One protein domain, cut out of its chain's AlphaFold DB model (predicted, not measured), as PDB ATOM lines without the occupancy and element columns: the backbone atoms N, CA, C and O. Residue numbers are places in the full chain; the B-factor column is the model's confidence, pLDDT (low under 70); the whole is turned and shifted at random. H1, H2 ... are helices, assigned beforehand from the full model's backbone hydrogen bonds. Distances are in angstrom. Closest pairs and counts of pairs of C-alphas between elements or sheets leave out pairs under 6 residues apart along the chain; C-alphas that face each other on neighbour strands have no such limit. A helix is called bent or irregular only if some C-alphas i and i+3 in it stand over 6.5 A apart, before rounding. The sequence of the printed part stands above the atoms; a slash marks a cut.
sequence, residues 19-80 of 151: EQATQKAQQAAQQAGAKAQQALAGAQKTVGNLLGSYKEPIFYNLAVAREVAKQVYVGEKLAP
ATOM      1  N   GLU A  19      40.435  55.973-152.230       50.44
ATOM      2  CA  GLU A  19      40.974  56.891-153.248       50.44
ATOM      3  C   GLU A  19      42.193  57.674-152.727       50.44
ATOM      4  O   GLU A  19      43.188  57.809-153.437       50.44
ATOM      5  N   GLN A  20      42.184  58.099-151.458       52.78
ATOM      6  CA  GLN A  20      43.317  58.800-150.840       52.78
ATOM      7  C   GLN A  20      44.530  57.889-150.601       52.78
ATOM      8  O   GLN A  20      45.672  58.321-150.778       52.78
ATOM      9  N   ALA A  21      44.307  56.621-150.233       55.16
ATOM     10  CA  ALA A  21      45.385  55.647-150.063       55.16
ATOM     11  C   ALA A  21      46.044  55.295-151.409       55.16
ATOM     12  O   ALA A  21      47.269  55.219-151.507       55.16
ATOM     13  N   THR A  22      45.236  55.174-152.467       54.75
ATOM     14  CA  THR A  22      45.712  54.868-153.825       54.75
ATOM     15  C   THR A  22      46.484  56.044-154.432       54.75
ATOM     16  O   THR A  22      47.543  55.842-155.024       54.75
ATOM     17  N   GLN A  23      46.029  57.284-154.208       64.56
ATOM     18  CA  GLN A  23      46.735  58.493-154.654       64.56
ATOM     19  C   GLN A  23      48.073  58.692-153.929       64.56
ATOM     20  O   GLN A  23      49.067  59.018-154.574       64.56
ATOM     21  N   LYS A  24      48.147  58.434-152.613       67.81
ATOM     22  CA  LYS A  24      49.418  58.492-151.866       67.81
ATOM     23  C   LYS A  24      50.398  57.396-152.290       67.81
ATOM     24  O   LYS A  24      51.589  57.670-152.406       67.81
ATOM     25  N   ALA A  25      49.913  56.186-152.576       64.81
ATOM     26  CA  ALA A  25      50.745  55.099-153.092       64.81
ATOM     27  C   ALA A  25      51.281  55.399-154.503       64.81
ATOM     28  O   ALA A  25      52.461  55.179-154.774       64.81
ATOM     29  N   GLN A  26      50.456  55.974-155.383       63.69
ATOM     30  CA  GLN A  26      50.890  56.413-156.713       63.69
ATOM     31  C   GLN A  26      51.876  57.580-156.649       63.69
ATOM     32  O   GLN A  26      52.867  57.564-157.370       63.69
ATOM     33  N   GLN A  27      51.669  58.552-155.758       73.00
ATOM     34  CA  GLN A  27      52.618  59.650-155.553       73.00
ATOM     35  C   GLN A  27      53.953  59.151-154.989       73.00
ATOM     36  O   GLN A  27      55.001  59.585-155.457       73.00
ATOM     37  N   ALA A  28      53.946  58.196-154.054       70.19
ATOM     38  CA  ALA A  28      55.168  57.584-153.533       70.19
ATOM     39  C   ALA A  28      55.908  56.762-154.605       70.19
ATOM     40  O   ALA A  28      57.128  56.862-154.719       70.19
ATOM     41  N   ALA A  29      55.183  56.013-155.442       65.75
ATOM     42  CA  ALA A  29      55.761  55.270-156.560       65.75
ATOM     43  C   ALA A  29      56.325  56.199-157.651       65.75
ATOM     44  O   ALA A  29      57.406  55.945-158.179       65.75
ATOM     45  N   GLN A  30      55.643  57.308-157.950       71.19
ATOM     46  CA  GLN A  30      56.113  58.321-158.899       71.19
ATOM     47  C   GLN A  30      57.322  59.089-158.358       71.19
ATOM     48  O   GLN A  30      58.260  59.344-159.105       71.19
ATOM     49  N   GLN A  31      57.356  59.405-157.061       74.94
ATOM     50  CA  GLN A  31      58.503  60.056-156.424       74.94
ATOM     51  C   GLN A  31      59.707  59.115-156.300       74.94
ATOM     52  O   GLN A  31      60.840  59.549-156.505       74.94
ATOM     53  N   ALA A  32      59.486  57.830-156.014       70.94
ATOM     54  CA  ALA A  32      60.537  56.815-156.023       70.94
ATOM     55  C   ALA A  32      61.074  56.582-157.442       70.94
ATOM     56  O   ALA A  32      62.287  56.550-157.637       70.94
ATOM     57  N   GLY A  33      60.189  56.514-158.440       70.56
ATOM     58  CA  GLY A  33      60.556  56.431-159.853       70.56
ATOM     59  C   GLY A  33      61.332  57.657-160.330       70.56
ATOM     60  O   GLY A  33      62.374  57.508-160.960       70.56
ATOM     61  N   ALA A  34      60.896  58.863-159.957       72.75
ATOM     62  CA  ALA A  34      61.567  60.115-160.304       72.75
ATOM     63  C   ALA A  34      62.941  60.248-159.629       72.75
ATOM     64  O   ALA A  34      63.895  60.670-160.276       72.75
ATOM     65  N   LYS A  35      63.080  59.833-158.361       75.19
ATOM     66  CA  LYS A  35      64.375  59.809-157.657       75.19
ATOM     67  C   LYS A  35      65.316  58.743-158.210       75.19
ATOM     68  O   LYS A  35      66.504  59.013-158.356       75.19
ATOM     69  N   ALA A  36      64.804  57.565-158.564       73.38
ATOM     70  CA  ALA A  36      65.587  56.523-159.224       73.38
ATOM     71  C   ALA A  36      66.052  56.975-160.616       73.38
ATOM     72  O   ALA A  36      67.218  56.802-160.959       73.38
ATOM     73  N   GLN A  37      65.180  57.632-161.387       73.19
ATOM     74  CA  GLN A  37      65.535  58.226-162.677       73.19
ATOM     75  C   GLN A  37      66.527  59.379-162.527       73.19
ATOM     76  O   GLN A  37      67.463  59.455-163.313       73.19
ATOM     77  N   GLN A  38      66.394  60.240-161.514       76.94
ATOM     78  CA  GLN A  38      67.366  61.304-161.240       76.94
ATOM     79  C   GLN A  38      68.719  60.761-160.782       76.94
ATOM     80  O   GLN A  38      69.745  61.274-161.219       76.94
ATOM     81  N   ALA A  39      68.745  59.717-159.953       76.31
ATOM     82  CA  ALA A  39      69.982  59.062-159.538       76.31
ATOM     83  C   ALA A  39      70.673  58.376-160.725       76.31
ATOM     84  O   ALA A  39      71.883  58.518-160.907       76.31
ATOM     85  N   LEU A  40      69.901  57.700-161.580       75.25
ATOM     86  CA  LEU A  40      70.410  57.055-162.786       75.25
ATOM     87  C   LEU A  40      70.894  58.082-163.821       75.25
ATOM     88  O   LEU A  40      71.972  57.917-164.385       75.25
ATOM     89  N   ALA A  41      70.152  59.174-164.016       72.62
ATOM     90  CA  ALA A  41      70.536  60.277-164.893       72.62
ATOM     91  C   ALA A  41      71.755  61.042-164.354       72.62
ATOM     92  O   ALA A  41      72.608  61.465-165.132       72.62
ATOM     93  N   GLY A  42      71.866  61.195-163.032       73.06
ATOM     94  CA  GLY A  42      73.030  61.766-162.358       73.06
ATOM     95  C   GLY A  42      74.273  60.918-162.599       73.06
ATOM     96  O   GLY A  42      75.247  61.420-163.145       73.06
ATOM     97  N   ALA A  43      74.201  59.614-162.319       68.88
ATOM     98  CA  ALA A  43      75.293  58.677-162.577       68.88
ATOM     99  C   ALA A  43      75.682  58.626-164.066       68.88
ATOM    100  O   ALA A  43      76.866  58.658-164.404       68.88
ATOM    101  N   GLN A  44      74.698  58.634-164.971       66.94
ATOM    102  CA  GLN A  44      74.938  58.704-166.414       66.94
ATOM    103  C   GLN A  44      75.590  60.018-166.852       66.94
ATOM    104  O   GLN A  44      76.391  59.985-167.781       66.94
ATOM    105  N   LYS A  45      75.304  61.154-166.200       66.06
ATOM    106  CA  LYS A  45      75.942  62.455-166.474       66.06
ATOM    107  C   LYS A  45      77.342  62.576-165.867       66.06
ATOM    108  O   LYS A  45      78.201  63.209-166.472       66.06
ATOM    109  N   THR A  46      77.616  61.952-164.723       66.12
ATOM    110  CA  THR A  46      78.959  61.979-164.117       66.12
ATOM    111  C   THR A  46      79.920  61.057-164.868       66.12
ATOM    112  O   THR A  46      80.994  61.486-165.279       66.12
ATOM    113  N   VAL A  47      79.490  59.824-165.169       62.38
ATOM    114  CA  VAL A  47      80.192  58.934-166.115       62.38
ATOM    115  C   VAL A  47      80.185  59.567-167.515       62.38
ATOM    116  O   VAL A  47      81.138  59.440-168.276       62.38
ATOM    117  N   GLY A  48      79.099  60.287-167.833       62.09
ATOM    118  CA  GLY A  48      78.871  61.312-168.869       62.09
ATOM    119  C   GLY A  48      80.093  62.129-169.238       62.09
ATOM    120  O   GLY A  48      80.661  61.981-170.317       62.09
ATOM    121  N   ASN A  49      80.464  62.966-168.287       65.56
ATOM    122  CA  ASN A  49      81.454  64.010-168.456       65.56
ATOM    123  C   ASN A  49      82.890  63.508-168.263       65.56
ATOM    124  O   ASN A  49      83.800  64.104-168.824       65.56
ATOM    125  N   LEU A  50      83.106  62.408-167.527       63.09
ATOM    126  CA  LEU A  50      84.452  61.871-167.266       63.09
ATOM    127  C   LEU A  50      85.081  61.128-168.454       63.09
ATOM    128  O   LEU A  50      86.301  61.076-168.550       63.09
ATOM    129  N   LEU A  51      84.277  60.553-169.352       62.25
ATOM    130  CA  LEU A  51      84.788  59.749-170.478       62.25
ATOM    131  C   LEU A  51      84.702  60.463-171.846       62.25
ATOM    132  O   LEU A  51      85.158  59.901-172.839       62.25
ATOM    133  N   GLY A  52      84.145  61.682-171.911       70.94
ATOM    134  CA  GLY A  52      84.168  62.547-173.105       70.94
ATOM    135  C   GLY A  52      83.834  61.849-174.439       70.94
ATOM    136  O   GLY A  52      82.999  60.949-174.501       70.94
ATOM    137  N   SER A  53      84.512  62.249-175.516       62.59
ATOM    138  CA  SER A  53      84.387  61.706-176.881       62.59
ATOM    139  C   SER A  53      84.899  60.264-177.060       62.59
ATOM    140  O   SER A  53      84.643  59.651-178.091       62.59
ATOM    141  N   TYR A  54      85.563  59.671-176.059       61.47
ATOM    142  CA  TYR A  54      86.039  58.276-176.101       61.47
ATOM    143  C   TYR A  54      84.974  57.247-175.713       61.47
ATOM    144  O   TYR A  54      85.175  56.040-175.835       61.47
ATOM    145  N   LYS A  55      83.808  57.708-175.272       68.38
ATOM    146  CA  LYS A  55      82.676  56.850-174.927       68.38
ATOM    147  C   LYS A  55      82.163  56.050-176.100       68.38
ATOM    148  O   LYS A  55      81.920  54.858-175.963       68.38
ATOM    149  N   GLU A  56      81.976  56.721-177.224       70.44
ATOM    150  CA  GLU A  56      81.348  56.142-178.400       70.44
ATOM    151  C   GLU A  56      82.113  54.908-178.906       70.44
ATOM    152  O   GLU A  56      81.494  53.845-178.996       70.44
ATOM    153  N   PRO A  57      83.454  54.942-179.080       78.19
ATOM    154  CA  PRO A  57      84.196  53.741-179.455       78.19
ATOM    155  C   PRO A  57      84.240  52.687-178.340       78.19
ATOM    156  O   PRO A  57      84.164  51.498-178.640       78.19
ATOM    157  N   ILE A  58      84.330  53.057-177.057       82.88
ATOM    158  CA  ILE A  58      84.381  52.069-175.963       82.88
ATOM    159  C   ILE A  58      83.049  51.321-175.837       82.88
ATOM    160  O   ILE A  58      83.034  50.093-175.795       82.88
ATOM    161  N   PHE A  59      81.922  52.035-175.818       84.38
ATOM    162  CA  PHE A  59      80.600  51.413-175.737       84.38
ATOM    163  C   PHE A  59      80.278  50.599-176.984       84.38
ATOM    164  O   PHE A  59      79.708  49.519-176.853       84.38
ATOM    165  N   TYR A  60      80.685  51.071-178.166       84.56
ATOM    166  CA  TYR A  60      80.549  50.301-179.396       84.56
ATOM    167  C   TYR A  60      81.326  48.980-179.318       84.56
ATOM    168  O   TYR A  60      80.740  47.915-179.499       84.56
ATOM    169  N   ASN A  61      82.614  49.016-178.952       88.81
ATOM    170  CA  ASN A  61      83.435  47.808-178.832       88.81
ATOM    171  C   ASN A  61      82.920  46.853-177.746       88.81
ATOM    172  O   ASN A  61      82.910  45.642-177.948       88.81
ATOM    173  N   LEU A  62      82.434  47.374-176.617       89.56
ATOM    174  CA  LEU A  62      81.803  46.557-175.578       89.56
ATOM    175  C   LEU A  62      80.493  45.920-176.052       89.56
ATOM    176  O   LEU A  62      80.221  44.771-175.711       89.56
ATOM    177  N   ALA A  63      79.684  46.639-176.834       90.19
ATOM    178  CA  ALA A  63      78.458  46.097-177.409       90.19
ATOM    179  C   ALA A  63      78.766  44.961-178.394       90.19
ATOM    180  O   ALA A  63      78.160  43.896-178.301       90.19
ATOM    181  N   VAL A  64      79.761  45.147-179.267       92.06
ATOM    182  CA  VAL A  64      80.235  44.098-180.181       92.06
ATOM    183  C   VAL A  64      80.768  42.898-179.397       92.06
ATOM    184  O   VAL A  64      80.331  41.773-179.630       92.06
ATOM    185  N   ALA A  65      81.645  43.122-178.415       92.31
ATOM    186  CA  ALA A  65      82.192  42.056-177.577       92.31
ATOM    187  C   ALA A  65      81.093  41.284-176.830       92.31
ATOM    188  O   ALA A  65      81.165  40.061-176.717       92.31
ATOM    189  N   ARG A  66      80.045  41.971-176.361       92.38
ATOM    190  CA  ARG A  66      78.883  41.346-175.721       92.38
ATOM    191  C   ARG A  66      78.109  40.448-176.682       92.38
ATOM    192  O   ARG A  66      77.730  39.347-176.287       92.38
ATOM    193  N   GLU A  67      77.849  40.897-177.907       93.50
ATOM    194  CA  GLU A  67      77.144  40.078-178.899       93.50
ATOM    195  C   GLU A  67      77.979  38.865-179.323       93.50
ATOM    196  O   GLU A  67      77.451  37.756-179.386       93.50
ATOM    197  N   VAL A  68      79.294  39.032-179.496       92.69
ATOM    198  CA  VAL A  68      80.215  37.910-179.736       92.69
ATOM    199  C   VAL A  68      80.179  36.925-178.566       92.69
ATOM    200  O   VAL A  68      79.976  35.730-178.769       92.69
ATOM    201  N   ALA A  69      80.278  37.410-177.326       91.88
ATOM    202  CA  ALA A  69      80.194  36.562-176.139       91.88
ATOM    203  C   ALA A  69      78.854  35.812-176.052       91.88
ATOM    204  O   ALA A  69      78.819  34.652-175.649       91.88
ATOM    205  N   LYS A  70      77.746  36.440-176.463       91.12
ATOM    206  CA  LYS A  70      76.419  35.809-176.500       91.12
ATOM    207  C   LYS A  70      76.343  34.697-177.544       91.12
ATOM    208  O   LYS A  70      75.780  33.640-177.261       91.12
ATOM    209  N   GLN A  71      76.900  34.921-178.730       92.19
ATOM    210  CA  GLN A  71      76.971  33.899-179.775       92.19
ATOM    211  C   GLN A  71      77.792  32.700-179.310       92.19
ATOM    212  O   GLN A  71      77.323  31.572-179.424       92.19
ATOM    213  N   VAL A  72      78.959  32.947-178.708       91.69
ATOM    214  CA  VAL A  72      79.805  31.896-178.127       91.69
ATOM    215  C   VAL A  72      79.063  31.161-177.012       91.69
ATOM    216  O   VAL A  72      79.038  29.940-177.007       91.69
ATOM    217  N   TYR A  73      78.372  31.866-176.116       90.12
ATOM    218  CA  TYR A  73      77.608  31.240-175.032       90.12
ATOM    219  C   TYR A  73      76.560  30.238-175.537       90.12
ATOM    220  O   TYR A  73      76.422  29.146-174.983       90.12
ATOM    221  N   VAL A  74      75.826  30.602-176.593       90.56
ATOM    222  CA  VAL A  74      74.816  29.724-177.202       90.56
ATOM    223  C   VAL A  74      75.472  28.619-178.035       90.56
ATOM    224  O   VAL A  74      75.058  27.465-177.935       90.56
ATOM    225  N   GLY A  75      76.493  28.952-178.830       90.69
ATOM    226  CA  GLY A  75      77.200  28.018-179.709       90.69
ATOM    227  C   GLY A  75      77.952  26.928-178.947       90.69
ATOM    228  O   GLY A  75      77.817  25.750-179.267       90.69
ATOM    229  N   GLU A  76      78.640  27.309-177.872       87.56
ATOM    230  CA  GLU A  76      79.407  26.414-176.996       87.56
ATOM    231  C   GLU A  76      78.544  25.751-175.914       87.56
ATOM    232  O   GLU A  76      79.053  25.033-175.057       87.56
ATOM    233  N   LYS A  77      77.220  25.975-175.937       86.94
ATOM    234  CA  LYS A  77      76.264  25.398-174.978       86.94
ATOM    235  C   LYS A  77      76.700  25.598-173.519       86.94
ATOM    236  O   LYS A  77      76.542  24.705-172.694       86.94
ATOM    237  N   LEU A  78      77.189  26.796-173.188       84.94
ATOM    238  CA  LEU A  78      77.600  27.157-171.821       84.94
ATOM    239  C   LEU A  78      76.411  27.323-170.862       84.94
ATOM    240  O   LEU A  78      76.592  27.567-169.669       84.94
ATOM    241  N   ALA A  79      75.186  27.207-171.379       85.88
ATOM    242  CA  ALA A  79      73.992  27.172-170.559       85.88
ATOM    243  C   ALA A  79      73.991  25.935-169.648       85.88
ATOM    244  O   ALA A  79      74.336  24.839-170.098       85.88
ATOM    245  N   PRO A  80      73.564  26.081-168.381       86.25
ATOM    246  CA  PRO A  80      73.460  24.944-167.488       86.25
ATOM    247  C   PRO A  80      72.513  23.895-168.093       86.25
ATOM    248  O   PRO A  80      71.450  24.256-168.614       86.25
TER     249      PRO A  80
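Overview. This is residues 19 to 80 of the 151 residues of an uncharacterized protein of Rhodotorula sp. JG-1b (UniProt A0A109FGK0). Two long helices, H1 and then H2, meet near their ends at a tight corner and open out as a wide V, with nothing packed between the arms. A short tail, residues 76 to 80, follows H2. The printed part has 62 residues with two named helices and no named strand, and its class is all helix. It is extended, with a radius of gyration of the C-alphas of 19.7 A, and flat, spanning 55 by 38 by 12 A.

Along the chain. H1, residues 19 to 50, begins at C-alpha 19 (40.974, 56.891, -153.248) and measures 46.0 A from first to last C-alpha. H2, residues 52 to 75, measures 35.8 A and ends at C-alpha 75 (77.200, 28.018, -179.709). H2 is irregular, but only just: C-alphas 53 and 56 are 6.52 A apart.

Arrangement. H1 and H2 meet only through their link, Leu 51, a tight one. Every O i to N i+4 pair is within hydrogen-bond range in H1, and 18 of 20 are in H2.

Size, cuts and confidence. The two C-alphas farthest apart, those of Gln 20 and Glu 76, are 55.1 A apart. The printed part has no cut. The mean pLDDT of the printed part is 75.6; residues 19 to 26, 29, 43 to 51 and 53 to 55 are under 70.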